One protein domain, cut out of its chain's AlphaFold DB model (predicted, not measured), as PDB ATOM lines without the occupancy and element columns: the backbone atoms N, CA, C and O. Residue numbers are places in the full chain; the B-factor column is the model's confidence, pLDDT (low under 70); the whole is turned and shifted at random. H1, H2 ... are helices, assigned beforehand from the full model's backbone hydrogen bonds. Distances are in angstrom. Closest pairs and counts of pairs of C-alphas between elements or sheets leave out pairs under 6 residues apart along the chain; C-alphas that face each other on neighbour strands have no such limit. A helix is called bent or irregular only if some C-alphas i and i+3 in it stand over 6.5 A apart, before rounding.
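Overview. This is residues 101 to 214 of the 227 residues of an uncharacterized protein of Mycoplasma crocodyli (strain ATCC 51981 / MP145) (UniProt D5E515). Two helical hairpins joined end to end through the long bent helix H3 make a bent rod: arm H3a folds back on H2 at one end, and arm H4a folds back on arm H3b at the other. H1 packs slantwise on H3b, and arm H4b turns off from H4a to cross H2. The printed part has 114 residues with four named helices, H1, H2, H3 and H4 in that order, and no named strand; its class is all helix. The whole is loose, with a radius of gyration of the C-alphas of 17.7 A, and spans 59 by 28 by 19 A.

Along the chain. H1, residues 101 to 110, begins at C-alpha 101 at (15.280, 37.161, -5.952) and is 14.5 A long. H2, residues 113 to 139, is 40.1 A long; it is neither bent nor irregular, but only just: C-alphas 135 and 138 are 6.4 A apart. H3, residues 142 to 181, was assigned as one helix by its hydrogen bonds but is bent, with C-alphas 162 and 165 6.9 A apart. Its arms are H3a, residues 142 to 162, 30.2 A long, and H3b, residues 165 to 181, 24.6 A long, at a steep tilt of 49 degrees; C-alpha 165 is at (4.394, 23.510, -13.509). H4, residues 184 to 214, also assigned as one helix by its hydrogen bonds, is bent where C-alphas 198 and 201 are 8.0 A apart. Its arms H4a, residues 184 to 198, 21.9 A long, and H4b, residues 201 to 214, 19.0 A long, stand about perpendicular at 73 degrees. C-alpha 214 is at (30.728, 19.887, -0.169).

Arrangement. H3, taken whole, is the hub and touches the three other helices. The packing is part aligned, part crossed: two of five touching pairs are at a shallow tilt. H2 touches H3a with residues 126 to 137 alone, in a hairpin running opposite ways at 19 degrees, closest at the C-alphas of Ile 133 and Ala 145, 4.6 A. H3b and H4a form the other hairpin, at 10 degrees, closest at the C-alphas of Lys 179 and Phe 187, 6.4 A. H1 touches H3b at a steep tilt of 44 degrees, opposite ways, with the C-alphas of Phe 106 and Ser 170 closest at 5.0 A. H4b touches H2 at a steep tilt of 48 degrees, with the C-alphas of Ile 127 and Gly 209 closest at 5.3 A. H1 and H2 are apart. Every O i to N i+4 pair is within hydrogen-bond range in H3a; the others have 5 of 6 in H1, 21 of 23 in H2, 12 of 13 in H3b, 8 of 11 in H4a and 7 of 10 in H4b.

Size, cuts and confidence. The two C-alphas farthest apart, those of Asn 140 and Asp 183, are 59.5 A apart. The printed part has no cut, and its three links are tight. Mean pLDDT of the printed part is 71.1; 51 residues are under 70, among them 104 to 119, 176 to 190 and 201 to 214.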
ATOM      1  N   LEU A 101      16.244  36.759  -6.972       58.00
ATOM      2  CA  LEU A 101      15.280  37.161  -5.952       58.00
ATOM      3  C   LEU A 101      13.873  37.310  -6.531       58.00
ATOM      4  O   LEU A 101      12.900  36.890  -5.900       58.00
ATOM      5  N   THR A 102      13.757  37.836  -7.752       64.88
ATOM      6  CA  THR A 102      12.471  37.935  -8.454       64.88
ATOM      7  C   THR A 102      11.879  36.547  -8.697       64.88
ATOM      8  O   THR A 102      10.720  36.296  -8.354       64.88
ATOM      9  N   PHE A 103      12.690  35.617  -9.206       75.50
ATOM     10  CA  PHE A 103      12.283  34.232  -9.419       75.50
ATOM     11  C   PHE A 103      11.826  33.557  -8.123       75.50
ATOM     12  O   PHE A 103      10.728  32.998  -8.079       75.50
ATOM     13  N   LEU A 104      12.617  33.659  -7.051       59.69
ATOM     14  CA  LEU A 104      12.266  33.087  -5.751       59.69
ATOM     15  C   LEU A 104      10.963  33.671  -5.198       59.69
ATOM     16  O   LEU A 104      10.141  32.931  -4.658       59.69
ATOM     17  N   THR A 105      10.729  34.970  -5.376       62.41
ATOM     18  CA  THR A 105       9.486  35.623  -4.936       62.41
ATOM     19  C   THR A 105       8.258  35.003  -5.614       62.41
ATOM     20  O   THR A 105       7.283  34.635  -4.949       62.41
ATOM     21  N   PHE A 106       8.304  34.801  -6.933       66.25
ATOM     22  CA  PHE A 106       7.211  34.146  -7.659       66.25
ATOM     23  C   PHE A 106       7.100  32.648  -7.362       66.25
ATOM     24  O   PHE A 106       6.003  32.088  -7.391       66.25
ATOM     25  N   LEU A 107       8.214  31.983  -7.068       67.50
ATOM     26  CA  LEU A 107       8.220  30.581  -6.666       67.50
ATOM     27  C   LEU A 107       7.528  30.396  -5.312       67.50
ATOM     28  O   LEU A 107       6.587  29.606  -5.197       67.50
ATOM     29  N   TYR A 108       7.922  31.158  -4.291       65.00
ATOM     30  CA  TYR A 108       7.398  30.995  -2.934       65.00
ATOM     31  C   TYR A 108       5.935  31.407  -2.790       65.00
ATOM     32  O   TYR A 108       5.208  30.784  -2.020       65.00
ATOM     33  N   THR A 109       5.461  32.384  -3.565       61.03
ATOM     34  CA  THR A 109       4.038  32.779  -3.563       61.03
ATOM     35  C   THR A 109       3.108  31.706  -4.132       61.03
ATOM     36  O   THR A 109       1.927  31.663  -3.783       61.03
ATOM     37  N   LYS A 110       3.612  30.821  -5.000       61.72
ATOM     38  CA  LYS A 110       2.845  29.712  -5.595       61.72
ATOM     39  C   LYS A 110       3.096  28.367  -4.927       61.72
ATOM     40  O   LYS A 110       2.311  27.436  -5.115       61.72
ATOM     41  N   THR A 111       4.154  28.264  -4.132       64.50
ATOM     42  CA  THR A 111       4.488  27.038  -3.414       64.50
ATOM     43  C   THR A 111       3.655  26.945  -2.140       64.50
ATOM     44  O   THR A 111       3.698  27.818  -1.276       64.50
ATOM     45  N   LYS A 112       2.872  25.870  -1.998       67.06
ATOM     46  CA  LYS A 112       2.131  25.607  -0.755       67.06
ATOM     47  C   LYS A 112       3.120  25.364   0.391       67.06
ATOM     48  O   LYS A 112       4.149  24.728   0.180       67.06
ATOM     49  N   LYS A 113       2.775  25.761   1.625       63.53
ATOM     50  CA  LYS A 113       3.580  25.440   2.826       63.53
ATOM     51  C   LYS A 113       3.916  23.945   2.909       63.53
ATOM     52  O   LYS A 113       5.056  23.596   3.182       63.53
ATOM     53  N   LEU A 114       2.946  23.081   2.587       59.34
ATOM     54  CA  LEU A 114       3.126  21.627   2.534       59.34
ATOM     55  C   LEU A 114       4.235  21.203   1.554       59.34
ATOM     56  O   LEU A 114       5.054  20.359   1.899       59.34
ATOM     57  N   ASN A 115       4.308  21.823   0.372       65.56
ATOM     58  CA  ASN A 115       5.360  21.529  -0.603       65.56
ATOM     59  C   ASN A 115       6.730  21.913  -0.045       65.56
ATOM     60  O   ASN A 115       7.648  21.114  -0.135       65.56
ATOM     61  N   ASN A 116       6.865  23.074   0.608       65.00
ATOM     62  CA  ASN A 116       8.135  23.472   1.223       65.00
ATOM     63  C   ASN A 116       8.619  22.466   2.280       65.00
ATOM     64  O   ASN A 116       9.803  22.130   2.287       65.00
ATOM     65  N   TYR A 117       7.720  21.964   3.136       66.62
ATOM     66  CA  TYR A 117       8.062  20.917   4.106       66.62
ATOM     67  C   TYR A 117       8.457  19.613   3.421       66.62
ATOM     68  O   TYR A 117       9.479  19.038   3.787       66.62
ATOM     69  N   LEU A 118       7.702  19.184   2.404       67.50
ATOM     70  CA  LEU A 118       8.059  18.020   1.599       67.50
ATOM     71  C   LEU A 118       9.462  18.192   1.015       67.50
ATOM     72  O   LEU A 118      10.303  17.341   1.252       67.50
ATOM     73  N   VAL A 119       9.786  19.317   0.373       67.56
ATOM     74  CA  VAL A 119      11.127  19.496  -0.208       67.56
ATOM     75  C   VAL A 119      12.241  19.393   0.840       67.56
ATOM     76  O   VAL A 119      13.284  18.796   0.571       67.56
ATOM     77  N   ILE A 120      12.039  19.942   2.042       70.31
ATOM     78  CA  ILE A 120      13.018  19.841   3.137       70.31
ATOM     79  C   ILE A 120      13.176  18.385   3.586       70.31
ATOM     80  O   ILE A 120      14.298  17.886   3.638       70.31
ATOM     81  N   ILE A 121      12.067  17.695   3.865       73.38
ATOM     82  CA  ILE A 121      12.063  16.293   4.308       73.38
ATOM     83  C   ILE A 121      12.759  15.407   3.275       73.38
ATOM     84  O   ILE A 121      13.603  14.588   3.622       73.38
ATOM     85  N   VAL A 122      12.456  15.617   1.998       73.25
ATOM     86  CA  VAL A 122      13.036  14.854   0.892       73.25
ATOM     87  C   VAL A 122      14.523  15.120   0.739       73.25
ATOM     88  O   VAL A 122      15.276  14.187   0.487       73.25
ATOM     89  N   SER A 123      14.969  16.357   0.956       70.25
ATOM     90  CA  SER A 123      16.399  16.677   0.948       70.25
ATOM     91  C   SER A 123      17.148  15.884   2.028       70.25
ATOM     92  O   SER A 123      18.190  15.302   1.743       70.25
ATOM     93  N   TYR A 124      16.600  15.795   3.247       74.38
ATOM     94  CA  TYR A 124      17.193  14.988   4.321       74.38
ATOM     95  C   TYR A 124      17.120  13.482   4.046       74.38
ATOM     96  O   TYR A 124      18.108  12.780   4.256       74.38
ATOM     97  N   LEU A 125      15.986  12.986   3.539       78.75
ATOM     98  CA  LEU A 125      15.842  11.584   3.143       78.75
ATOM     99  C   LEU A 125      16.861  11.207   2.068       78.75
ATOM    100  O   LEU A 125      17.518  10.183   2.200       78.75
ATOM    101  N   ASN A 126      17.055  12.060   1.060       76.50
ATOM    102  CA  ASN A 126      18.054  11.842   0.019       76.50
ATOM    103  C   ASN A 126      19.465  11.743   0.602       76.50
ATOM    104  O   ASN A 126      20.183  10.827   0.220       76.50
ATOM    105  N   ILE A 127      19.849  12.611   1.546       77.25
ATOM    106  CA  ILE A 127      21.160  12.534   2.219       77.25
ATOM    107  C   ILE A 127      21.331  11.177   2.915       77.25
ATOM    108  O   ILE A 127      22.333  10.494   2.698       77.25
ATOM    109  N   ILE A 128      20.336  10.759   3.704       80.06
ATOM    110  CA  ILE A 128      20.368   9.485   4.437       80.06
ATOM    111  C   ILE A 128      20.454   8.308   3.460       80.06
ATOM    112  O   ILE A 128      21.282   7.413   3.634       80.06
ATOM    113  N   THR A 129      19.628   8.298   2.414       82.06
ATOM    114  CA  THR A 129      19.636   7.246   1.394       82.06
ATOM    115  C   THR A 129      20.982   7.179   0.677       82.06
ATOM    116  O   THR A 129      21.516   6.088   0.503       82.06
ATOM    117  N   TYR A 130      21.573   8.323   0.327       78.62
ATOM    118  CA  TYR A 130      22.864   8.370  -0.356       78.62
ATOM    119  C   TYR A 130      24.001   7.831   0.515       78.62
ATOM    120  O   TYR A 130      24.796   7.020   0.045       78.62
ATOM    121  N   MET A 131      24.053   8.211   1.797       81.44
ATOM    122  CA  MET A 131      25.033   7.662   2.743       81.44
ATOM    123  C   MET A 131      24.922   6.144   2.864       81.44
ATOM    124  O   MET A 131      25.935   5.449   2.832       81.44
ATOM    125  N   ASN A 132      23.696   5.625   2.951       83.50
ATOM    126  CA  ASN A 132      23.459   4.186   3.020       83.50
ATOM    127  C   ASN A 132      23.891   3.469   1.735       83.50
ATOM    128  O   ASN A 132      24.522   2.423   1.820       83.50
ATOM    129  N   ILE A 133      23.622   4.041   0.556       83.38
ATOM    130  CA  ILE A 133      24.075   3.486  -0.730       83.38
ATOM    131  C   ILE A 133      25.602   3.388  -0.762       83.38
ATOM    132  O   ILE A 133      26.144   2.328  -1.070       83.38
ATOM    133  N   LEU A 134      26.301   4.469  -0.407       81.69
ATOM    134  CA  LEU A 134      27.765   4.503  -0.406       81.69
ATOM    135  C   LEU A 134      28.356   3.519   0.604       81.69
ATOM    136  O   LEU A 134      29.341   2.859   0.295       81.69
ATOM    137  N   TRP A 135      27.735   3.391   1.778       81.81
ATOM    138  CA  TRP A 135      28.152   2.431   2.794       81.81
ATOM    139  C   TRP A 135      27.912   0.983   2.360       81.81
ATOM    140  O   TRP A 135      28.770   0.141   2.570       81.81
ATOM    141  N   MET A 136      26.775   0.674   1.734       82.62
ATOM    142  CA  MET A 136      26.401  -0.695   1.353       82.62
ATOM    143  C   MET A 136      27.203  -1.242   0.168       82.62
ATOM    144  O   MET A 136      27.405  -2.456   0.077       82.62
ATOM    145  N   LEU A 137      27.660  -0.373  -0.736       80.50
ATOM    146  CA  LEU A 137      28.387  -0.775  -1.940       80.50
ATOM    147  C   LEU A 137      29.663  -1.585  -1.623       80.50
ATOM    148  O   LEU A 137      29.781  -2.689  -2.155       80.50
ATOM    149  N   PRO A 138      30.569  -1.146  -0.725       81.75
ATOM    150  CA  PRO A 138      31.742  -1.921  -0.322       81.75
ATOM    151  C   PRO A 138      31.462  -3.259   0.370       81.75
ATOM    152  O   PRO A 138      32.358  -4.089   0.380       81.75
ATOM    153  N   PHE A 139      30.277  -3.512   0.935       82.56
ATOM    154  CA  PHE A 139      29.995  -4.719   1.740       82.56
ATOM    155  C   PHE A 139      29.220  -5.812   0.987       82.56
ATOM    156  O   PHE A 139      28.463  -6.578   1.583       82.56
ATOM    157  N   ASN A 140      29.360  -5.859  -0.340       77.75
ATOM    158  CA  ASN A 140      28.672  -6.812  -1.219       77.75
ATOM    159  C   ASN A 140      27.127  -6.752  -1.146       77.75
ATOM    160  O   ASN A 140      26.437  -7.612  -1.689       77.75
ATOM    161  N   LEU A 141      26.570  -5.690  -0.550       84.00
ATOM    162  CA  LEU A 141      25.135  -5.381  -0.507       84.00
ATOM    163  C   LEU A 141      24.723  -4.478  -1.681       84.00
ATOM    164  O   LEU A 141      23.772  -3.699  -1.595       84.00
ATOM    165  N   TRP A 142      25.439  -4.583  -2.801       79.69
ATOM    166  CA  TRP A 142      25.265  -3.729  -3.974       79.69
ATOM    167  C   TRP A 142      23.854  -3.826  -4.567       79.69
ATOM    168  O   TRP A 142      23.334  -2.832  -5.064       79.69
ATOM    169  N   PHE A 143      23.200  -4.987  -4.460       80.19
ATOM    170  CA  PHE A 143      21.822  -5.166  -4.918       80.19
ATOM    171  C   PHE A 143      20.829  -4.328  -4.094       80.19
ATOM    172  O   PHE A 143      19.960  -3.666  -4.659       80.19
ATOM    173  N   ILE A 144      21.000  -4.281  -2.766       85.00
ATOM    174  CA  ILE A 144      20.186  -3.440  -1.873       85.00
ATOM    175  C   ILE A 144      20.455  -1.960  -2.167       85.00
ATOM    176  O   ILE A 144      19.513  -1.184  -2.328       85.00
ATOM    177  N   ALA A 145      21.729  -1.587  -2.319       82.75
ATOM    178  CA  ALA A 145      22.126  -0.229  -2.684       82.75
ATOM    179  C   ALA A 145      21.498   0.215  -4.019       82.75
ATOM    180  O   ALA A 145      21.012   1.341  -4.137       82.75
ATOM    181  N   LEU A 146      21.434  -0.681  -5.009       81.50
ATOM    182  CA  LEU A 146      20.825  -0.412  -6.310       81.50
ATOM    183  C   LEU A 146      19.305  -0.220  -6.207       81.50
ATOM    184  O   LEU A 146      18.775   0.723  -6.794       81.50
ATOM    185  N   ILE A 147      18.606  -1.043  -5.419       83.94
ATOM    186  CA  ILE A 147      17.168  -0.859  -5.157       83.94
ATOM    187  C   ILE A 147      16.914   0.495  -4.484       83.94
ATOM    188  O   ILE A 147      16.053   1.252  -4.935       83.94
ATOM    189  N   MET A 148      17.684   0.837  -3.445       85.19
ATOM    190  CA  MET A 148      17.567   2.129  -2.759       85.19
ATOM    191  C   MET A 148      17.809   3.306  -3.710       85.19
ATOM    192  O   MET A 148      17.081   4.301  -3.662       85.19
ATOM    193  N   PHE A 149      18.792   3.183  -4.605       81.31
ATOM    194  CA  PHE A 149      19.089   4.192  -5.616       81.31
ATOM    195  C   PHE A 149      17.919   4.387  -6.585       81.31
ATOM    196  O   PHE A 149      17.483   5.518  -6.801       81.31
ATOM    197  N   VAL A 150      17.360   3.300  -7.125       81.88
ATOM    198  CA  VAL A 150      16.218   3.353  -8.054       81.88
ATOM    199  C   VAL A 150      14.987   3.965  -7.385       81.88
ATOM    200  O   VAL A 150      14.344   4.837  -7.971       81.88
ATOM    201  N   VAL A 151      14.679   3.573  -6.144       83.38
ATOM    202  CA  VAL A 151      13.547   4.130  -5.385       83.38
ATOM    203  C   VAL A 151      13.731   5.630  -5.145       83.38
ATOM    204  O   VAL A 151      12.807   6.405  -5.397       83.38
ATOM    205  N   SER A 152      14.927   6.061  -4.728       80.75
ATOM    206  CA  SER A 152      15.242   7.486  -4.562       80.75
ATOM    207  C   SER A 152      15.091   8.251  -5.880       80.75
ATOM    208  O   SER A 152      14.512   9.337  -5.908       80.75
ATOM    209  N   LEU A 153      15.539   7.673  -6.995       79.12
ATOM    210  CA  LEU A 153      15.441   8.290  -8.315       79.12
ATOM    211  C   LEU A 153      13.977   8.471  -8.749       79.12
ATOM    212  O   LEU A 153      13.599   9.568  -9.160       79.12
ATOM    213  N   ILE A 154      13.132   7.445  -8.592       79.50
ATOM    214  CA  ILE A 154      11.689   7.512  -8.895       79.50
ATOM    215  C   ILE A 154      11.002   8.587  -8.046       79.50
ATOM    216  O   ILE A 154      10.203   9.384  -8.550       79.50
ATOM    217  N   PHE A 155      11.328   8.637  -6.757       79.12
ATOM    218  CA  PHE A 155      10.732   9.593  -5.838       79.12
ATOM    219  C   PHE A 155      11.123  11.039  -6.187       79.12
ATOM    220  O   PHE A 155      10.261  11.913  -6.288       79.12
ATOM    221  N   ASN A 156      12.401  11.274  -6.498       76.06
ATOM    222  CA  ASN A 156      12.893  12.573  -6.957       76.06
ATOM    223  C   ASN A 156      12.256  12.997  -8.291       76.06
ATOM    224  O   ASN A 156      11.809  14.139  -8.419       76.06
ATOM    225  N   LEU A 157      12.141  12.083  -9.262       79.19
ATOM    226  CA  LEU A 157      11.448  12.345 -10.530       79.19
ATOM    227  C   LEU A 157       9.997  12.773 -10.308       79.19
ATOM    228  O   LEU A 157       9.538  13.731 -10.927       79.19
ATOM    229  N   THR A 158       9.294  12.100  -9.399       77.94
ATOM    230  CA  THR A 158       7.898  12.416  -9.078       77.94
ATOM    231  C   THR A 158       7.765  13.856  -8.591       77.94
ATOM    232  O   THR A 158       6.908  14.599  -9.067       77.94
ATOM    233  N   ILE A 159       8.649  14.298  -7.698       74.81
ATOM    234  CA  ILE A 159       8.604  15.664  -7.164       74.81
ATOM    235  C   ILE A 159       8.965  16.695  -8.232       74.81
ATOM    236  O   ILE A 159       8.296  17.722  -8.339       74.81
ATOM    237  N   ILE A 160       9.968  16.409  -9.066       78.12
ATOM    238  CA  ILE A 160      10.328  17.274 -10.196       78.12
ATOM    239  C   ILE A 160       9.120  17.478 -11.111       78.12
ATOM    240  O   ILE A 160       8.830  18.613 -11.482       78.12
ATOM    241  N   ILE A 161       8.388  16.408 -11.433       79.88
ATOM    242  CA  ILE A 161       7.177  16.472 -12.259       79.88
ATOM    243  C   ILE A 161       6.098  17.328 -11.579       79.88
ATOM    244  O   ILE A 161       5.494  18.187 -12.227       79.88
ATOM    245  N   LEU A 162       5.881  17.148 -10.273       79.19
ATOM    246  CA  LEU A 162       4.889  17.909  -9.507       79.19
ATOM    247  C   LEU A 162       5.217  19.412  -9.440       79.19
ATOM    248  O   LEU A 162       4.316  20.250  -9.530       79.19
ATOM    249  N   GLU A 163       6.494  19.770  -9.313       78.50
ATOM    250  CA  GLU A 163       6.942  21.163  -9.209       78.50
ATOM    251  C   GLU A 163       7.198  21.831 -10.563       78.50
ATOM    252  O   GLU A 163       7.227  23.062 -10.639       78.50
ATOM    253  N   GLN A 164       7.321  21.062 -11.649       82.25
ATOM    254  CA  GLN A 164       7.660  21.575 -12.978       82.25
ATOM    255  C   GLN A 164       6.710  22.684 -13.433       82.25
ATOM    256  O   GLN A 164       7.143  23.690 -14.002       82.25
ATOM    257  N   LYS A 165       5.410  22.514 -13.166       81.50
ATOM    258  CA  LYS A 165       4.394  23.510 -13.509       81.50
ATOM    259  C   LYS A 165       4.638  24.814 -12.748       81.50
ATOM    260  O   LYS A 165       4.661  25.869 -13.371       81.50
ATOM    261  N   ILE A 166       4.865  24.738 -11.436       80.44
ATOM    262  CA  ILE A 166       5.123  25.907 -10.581       80.44
ATOM    263  C   ILE A 166       6.397  26.617 -11.044       80.44
ATOM    264  O   ILE A 166       6.351  27.813 -11.312       80.44
ATOM    265  N   ASN A 167       7.486  25.870 -11.240       82.44
ATOM    266  CA  ASN A 167       8.761  26.414 -11.693       82.44
ATOM    267  C   ASN A 167       8.629  27.151 -13.036       82.44
ATOM    268  O   ASN A 167       9.102  28.276 -13.191       82.44
ATOM    269  N   ARG A 168       7.909  26.557 -13.999       81.44
ATOM    270  CA  ARG A 168       7.631  27.191 -15.293       81.44
ATOM    271  C   ARG A 168       6.849  28.495 -15.139       81.44
ATOM    272  O   ARG A 168       7.225  29.486 -15.751       81.44
ATOM    273  N   TYR A 169       5.804  28.520 -14.310       75.62
ATOM    274  CA  TYR A 169       5.052  29.756 -14.059       75.62
ATOM    275  C   TYR A 169       5.910  30.840 -13.405       75.62
ATOM    276  O   TYR A 169       5.772  32.013 -13.750       75.62
ATOM    277  N   SER A 170       6.792  30.472 -12.477       73.94
ATOM    278  CA  SER A 170       7.704  31.416 -11.828       73.94
ATOM    279  C   SER A 170       8.710  31.997 -12.820       73.94
ATOM    280  O   SER A 170       8.950  33.202 -12.796       73.94
ATOM    281  N   ILE A 171       9.231  31.179 -13.738       80.25
ATOM    282  CA  ILE A 171      10.081  31.633 -14.847       80.25
ATOM    283  C   ILE A 171       9.315  32.599 -15.754       80.25
ATOM    284  O   ILE A 171       9.787  33.709 -15.980       80.25
ATOM    285  N   ASP A 172       8.122  32.223 -16.219       73.94
ATOM    286  CA  ASP A 172       7.311  33.061 -17.113       73.94
ATOM    287  C   ASP A 172       6.962  34.413 -16.457       73.94
ATOM    288  O   ASP A 172       7.056  35.462 -17.091       73.94
ATOM    289  N   SER A 173       6.623  34.404 -15.163       63.84
ATOM    290  CA  SER A 173       6.298  35.620 -14.398       63.84
ATOM    291  C   SER A 173       7.522  36.516 -14.192       63.84
ATOM    292  O   SER A 173       7.429  37.739 -14.288       63.84
ATOM    293  N   THR A 174       8.683  35.908 -13.940       74.31
ATOM    294  CA  THR A 174       9.953  36.631 -13.803       74.31
ATOM    295  C   THR A 174      10.343  37.273 -15.123       74.31
ATOM    296  O   THR A 174      10.659  38.455 -15.154       74.31
ATOM    297  N   PHE A 175      10.252  36.529 -16.226       76.12
ATOM    298  CA  PHE A 175      10.519  37.038 -17.568       76.12
ATOM    299  C   PHE A 175       9.669  38.273 -17.883       76.12
ATOM    300  O   PHE A 175      10.198  39.293 -18.325       76.12
ATOM    301  N   GLU A 176       8.362  38.191 -17.625       61.38
ATOM    302  CA  GLU A 176       7.436  39.288 -17.900       61.38
ATOM    303  C   GLU A 176       7.769  40.524 -17.057       61.38
ATOM    304  O   GLU A 176       7.802  41.627 -17.592       61.38
ATOM    305  N   LEU A 177       8.108  40.361 -15.771       62.69
ATOM    306  CA  LEU A 177       8.527  41.484 -14.926       62.69
ATOM    307  C   LEU A 177       9.814  42.146 -15.446       62.69
ATOM    308  O   LEU A 177       9.890  43.373 -15.516       62.69
ATOM    309  N   LEU A 178      10.814  41.339 -15.812       66.44
ATOM    310  CA  LEU A 178      12.113  41.824 -16.284       66.44
ATOM    311  C   LEU A 178      11.973  42.661 -17.561       66.44
ATOM    312  O   LEU A 178      12.651  43.677 -17.689       66.44
ATOM    313  N   LYS A 179      11.043  42.295 -18.453       63.31
ATOM    314  CA  LYS A 179      10.777  43.013 -19.709       63.31
ATOM    315  C   LYS A 179      10.370  44.475 -19.494       63.31
ATOM    316  O   LYS A 179      10.686  45.318 -20.322       63.31
ATOM    317  N   TYR A 180       9.665  44.780 -18.404       52.03
ATOM    318  CA  TYR A 180       9.232  46.149 -18.092       52.03
ATOM    319  C   TYR A 180      10.222  46.921 -17.214       52.03
ATOM    320  O   TYR A 180      10.021  48.113 -16.977       52.03
ATOM    321  N   LYS A 181      11.231  46.246 -16.653       55.78
ATOM    322  CA  LYS A 181      12.123  46.810 -15.631       55.78
ATOM    323  C   LYS A 181      13.547  47.049 -16.110       55.78
ATOM    324  O   LYS A 181      14.213  47.891 -15.518       55.78
ATOM    325  N   LEU A 182      13.996  46.324 -17.129       54.31
ATOM    326  CA  LEU A 182      15.357  46.402 -17.647       54.31
ATOM    327  C   LEU A 182      15.378  47.038 -19.035       54.31
ATOM    328  O   LEU A 182      14.403  46.947 -19.784       54.31
ATOM    329  N   ASP A 183      16.496  47.679 -19.361       49.12
ATOM    330  CA  ASP A 183      16.770  48.104 -20.726       49.12
ATOM    331  C   ASP A 183      17.058  46.889 -21.623       49.12
ATOM    332  O   ASP A 183      17.172  45.753 -21.161       49.12
ATOM    333  N   GLU A 184      17.132  47.107 -22.933       49.12
ATOM    334  CA  GLU A 184      17.240  46.008 -23.890       49.12
ATOM    335  C   GLU A 184      18.489  45.141 -23.652       49.12
ATOM    336  O   GLU A 184      18.407  43.913 -23.715       49.12
ATOM    337  N   LYS A 185      19.627  45.755 -23.311       50.38
ATOM    338  CA  LYS A 185      20.898  45.056 -23.094       50.38
ATOM    339  C   LYS A 185      20.871  44.211 -21.817       50.38
ATOM    340  O   LYS A 185      21.184  43.019 -21.880       50.38
ATOM    341  N   ASP A 186      20.451  44.788 -20.696       50.72
ATOM    342  CA  ASP A 186      20.391  44.105 -19.401       50.72
ATOM    343  C   ASP A 186      19.278  43.050 -19.382       50.72
ATOM    344  O   ASP A 186      19.402  42.002 -18.743       50.72
ATOM    345  N   PHE A 187      18.201  43.274 -20.138       60.53
ATOM    346  CA  PHE A 187      17.143  42.291 -20.326       60.53
ATOM    347  C   PHE A 187      17.656  41.022 -21.017       60.53
ATOM    348  O   PHE A 187      17.344  39.916 -20.567       60.53
ATOM    349  N   TYR A 188      18.477  41.139 -22.066       61.78
ATOM    350  CA  TYR A 188      19.070  39.964 -22.718       61.78
ATOM    351  C   TYR A 188      19.955  39.154 -21.762       61.78
ATOM    352  O   TYR A 188      19.884  37.919 -21.759       61.78
ATOM    353  N   GLU A 189      20.740  39.829 -20.921       56.50
ATOM    354  CA  GLU A 189      21.562  39.183 -19.894       56.50
ATOM    355  C   GLU A 189      20.693  38.486 -18.836       56.50
ATOM    356  O   GLU A 189      20.875  37.298 -18.545       56.50
ATOM    357  N   ALA A 190      19.667  39.175 -18.336       65.19
ATOM    358  CA  ALA A 190      18.728  38.654 -17.352       65.19
ATOM    359  C   ALA A 190      17.967  37.417 -17.859       65.19
ATOM    360  O   ALA A 190      17.794  36.439 -17.129       65.19
ATOM    361  N   VAL A 191      17.560  37.412 -19.130       72.50
ATOM    362  CA  VAL A 191      16.936  36.254 -19.785       72.50
ATOM    363  C   VAL A 191      17.928  35.100 -19.936       72.50
ATOM    364  O   VAL A 191      17.542  33.938 -19.777       72.50
ATOM    365  N   GLY A 192      19.200  35.390 -20.219       65.75
ATOM    366  CA  GLY A 192      20.275  34.398 -20.210       65.75
ATOM    367  C   GLY A 192      20.384  33.689 -18.858       65.75
ATOM    368  O   GLY A 192      20.394  32.459 -18.804       65.75
ATOM    369  N   LEU A 193      20.358  34.459 -17.772       69.19
ATOM    370  CA  LEU A 193      20.408  33.956 -16.399       69.19
ATOM    371  C   LEU A 193      19.133  33.207 -15.996       69.19
ATOM    372  O   LEU A 193      19.205  32.166 -15.341       69.19
ATOM    373  N   LEU A 194      17.965  33.689 -16.424       76.94
ATOM    374  CA  LEU A 194      16.675  33.095 -16.085       76.94
ATOM    375  C   LEU A 194      16.532  31.657 -16.616       76.94
ATOM    376  O   LEU A 194      15.892  30.812 -15.987       76.94
ATOM    377  N   LYS A 195      17.183  31.340 -17.743       72.31
ATOM    378  CA  LYS A 195      17.199  29.983 -18.318       72.31
ATOM    379  C   LYS A 195      17.800  28.942 -17.376       72.31
ATOM    380  O   LYS A 195      17.368  27.790 -17.418       72.31
ATOM    381  N   ASN A 196      18.731  29.336 -16.507       70.12
ATOM    382  CA  ASN A 196      19.342  28.429 -15.535       70.12
ATOM    383  C   ASN A 196      18.301  27.895 -14.536       70.12
ATOM    384  O   ASN A 196      18.367  26.738 -14.133       70.12
ATOM    385  N   TYR A 197      17.260  28.677 -14.231       78.00
ATOM    386  CA  TYR A 197      16.196  28.269 -13.310       78.00
ATOM    387  C   TYR A 197      15.241  27.225 -13.892       78.00
ATOM    388  O   TYR A 197      14.465  26.626 -13.147       78.00
ATOM    389  N   LYS A 198      15.314  26.908 -15.193       74.44
ATOM    390  CA  LYS A 198      14.537  25.800 -15.778       74.44
ATOM    391  C   LYS A 198      14.782  24.482 -15.040       74.44
ATOM    392  O   LYS A 198      13.857  23.689 -14.876       74.44
ATOM    393  N   PHE A 199      16.012  24.278 -14.582       69.31
ATOM    394  CA  PHE A 199      16.422  23.093 -13.845       69.31
ATOM    395  C   PHE A 199      16.427  23.312 -12.332       69.31
ATOM    396  O   PHE A 199      16.855  22.423 -11.619       69.31
ATOM    397  N   TYR A 200      15.890  24.425 -11.820       72.44
ATOM    398  CA  TYR A 200      15.974  24.796 -10.404       72.44
ATOM    399  C   TYR A 200      15.544  23.684  -9.435       72.44
ATOM    400  O   TYR A 200      16.275  23.374  -8.498       72.44
ATOM    401  N   SER A 201      14.391  23.043  -9.668       68.56
ATOM    402  CA  SER A 201      13.954  21.912  -8.836       68.56
ATOM    403  C   SER A 201      14.937  20.741  -8.933       68.56
ATOM    404  O   SER A 201      15.394  20.246  -7.912       68.56
ATOM    405  N   LEU A 202      15.318  20.339 -10.148       67.56
ATOM    406  CA  LEU A 202      16.272  19.249 -10.394       67.56
ATOM    407  C   LEU A 202      17.630  19.518  -9.725       67.56
ATOM    408  O   LEU A 202      18.166  18.643  -9.053       67.56
ATOM    409  N   ASP A 203      18.140  20.738  -9.865       66.38
ATOM    410  CA  ASP A 203      19.383  21.207  -9.267       66.38
ATOM    411  C   ASP A 203      19.308  21.150  -7.747       66.38
ATOM    412  O   ASP A 203      20.177  20.557  -7.122       66.38
ATOM    413  N   ARG A 204      18.231  21.663  -7.144       66.19
ATOM    414  CA  ARG A 204      18.025  21.603  -5.694       66.19
ATOM    415  C   ARG A 204      18.023  20.162  -5.174       66.19
ATOM    416  O   ARG A 204      18.583  19.908  -4.110       66.19
ATOM    417  N   TYR A 205      17.423  19.220  -5.906       65.88
ATOM    418  CA  TYR A 205      17.396  17.809  -5.507       65.88
ATOM    419  C   TYR A 205      18.750  17.116  -5.706       65.88
ATOM    420  O   TYR A 205      19.205  16.415  -4.804       65.88
ATOM    421  N   LEU A 206      19.442  17.332  -6.822       61.78
ATOM    422  CA  LEU A 206      20.745  16.704  -7.077       61.78
ATOM    423  C   LEU A 206      21.859  17.308  -6.216       61.78
ATOM    424  O   LEU A 206      22.691  16.581  -5.667       61.78
ATOM    425  N   GLU A 207      21.826  18.624  -6.008       61.94
ATOM    426  CA  GLU A 207      22.713  19.303  -5.072       61.94
ATOM    427  C   GLU A 207      22.431  18.871  -3.632       61.94
ATOM    428  O   GLU A 207      23.373  18.836  -2.855       61.94
ATOM    429  N   SER A 208      21.214  18.451  -3.256       61.06
ATOM    430  CA  SER A 208      20.959  17.939  -1.895       61.06
ATOM    431  C   SER A 208      21.778  16.686  -1.552       61.06
ATOM    432  O   SER A 208      22.254  16.572  -0.424       61.06
ATOM    433  N   GLY A 209      22.029  15.799  -2.523       58.28
ATOM    434  CA  GLY A 209      22.898  14.631  -2.335       58.28
ATOM    435  C   GLY A 209      24.390  14.985  -2.305       58.28
ATOM    436  O   GLY A 209      25.154  14.421  -1.527       58.28
ATOM    437  N   LEU A 210      24.809  15.969  -3.108       59.44
ATOM    438  CA  LEU A 210      26.207  16.420  -3.189       59.44
ATOM    439  C   LEU A 210      26.598  17.426  -2.099       59.44
ATOM    440  O   LEU A 210      27.778  17.552  -1.769       59.44
ATOM    441  N   LYS A 211      25.627  18.132  -1.518       58.59
ATOM    442  CA  LYS A 211      25.831  19.153  -0.487       58.59
ATOM    443  C   LYS A 211      26.538  18.577   0.728       58.59
ATOM    444  O   LYS A 211      27.409  19.246   1.268       58.59
ATOM    445  N   PHE A 212      26.249  17.325   1.084       58.66
ATOM    446  CA  PHE A 212      26.972  16.628   2.142       58.66
ATOM    447  C   PHE A 212      28.474  16.523   1.847       58.66
ATOM    448  O   PHE A 212      29.279  16.851   2.708       58.66
ATOM    449  N   PHE A 213      28.875  16.151   0.629       56.81
ATOM    450  CA  PHE A 213      30.292  16.097   0.259       56.81
ATOM    451  C   PHE A 213      30.941  17.478   0.273       56.81
ATOM    452  O   PHE A 213      32.059  17.628   0.755       56.81
ATOM    453  N   VAL A 214      30.237  18.503  -0.208       55.81
ATOM    454  CA  VAL A 214      30.728  19.887  -0.169       55.81
ATOM    455  C   VAL A 214      30.891  20.374   1.274       55.81
ATOM    456  O   VAL A 214      31.884  21.024   1.592       55.81
TER     457      VAL A 214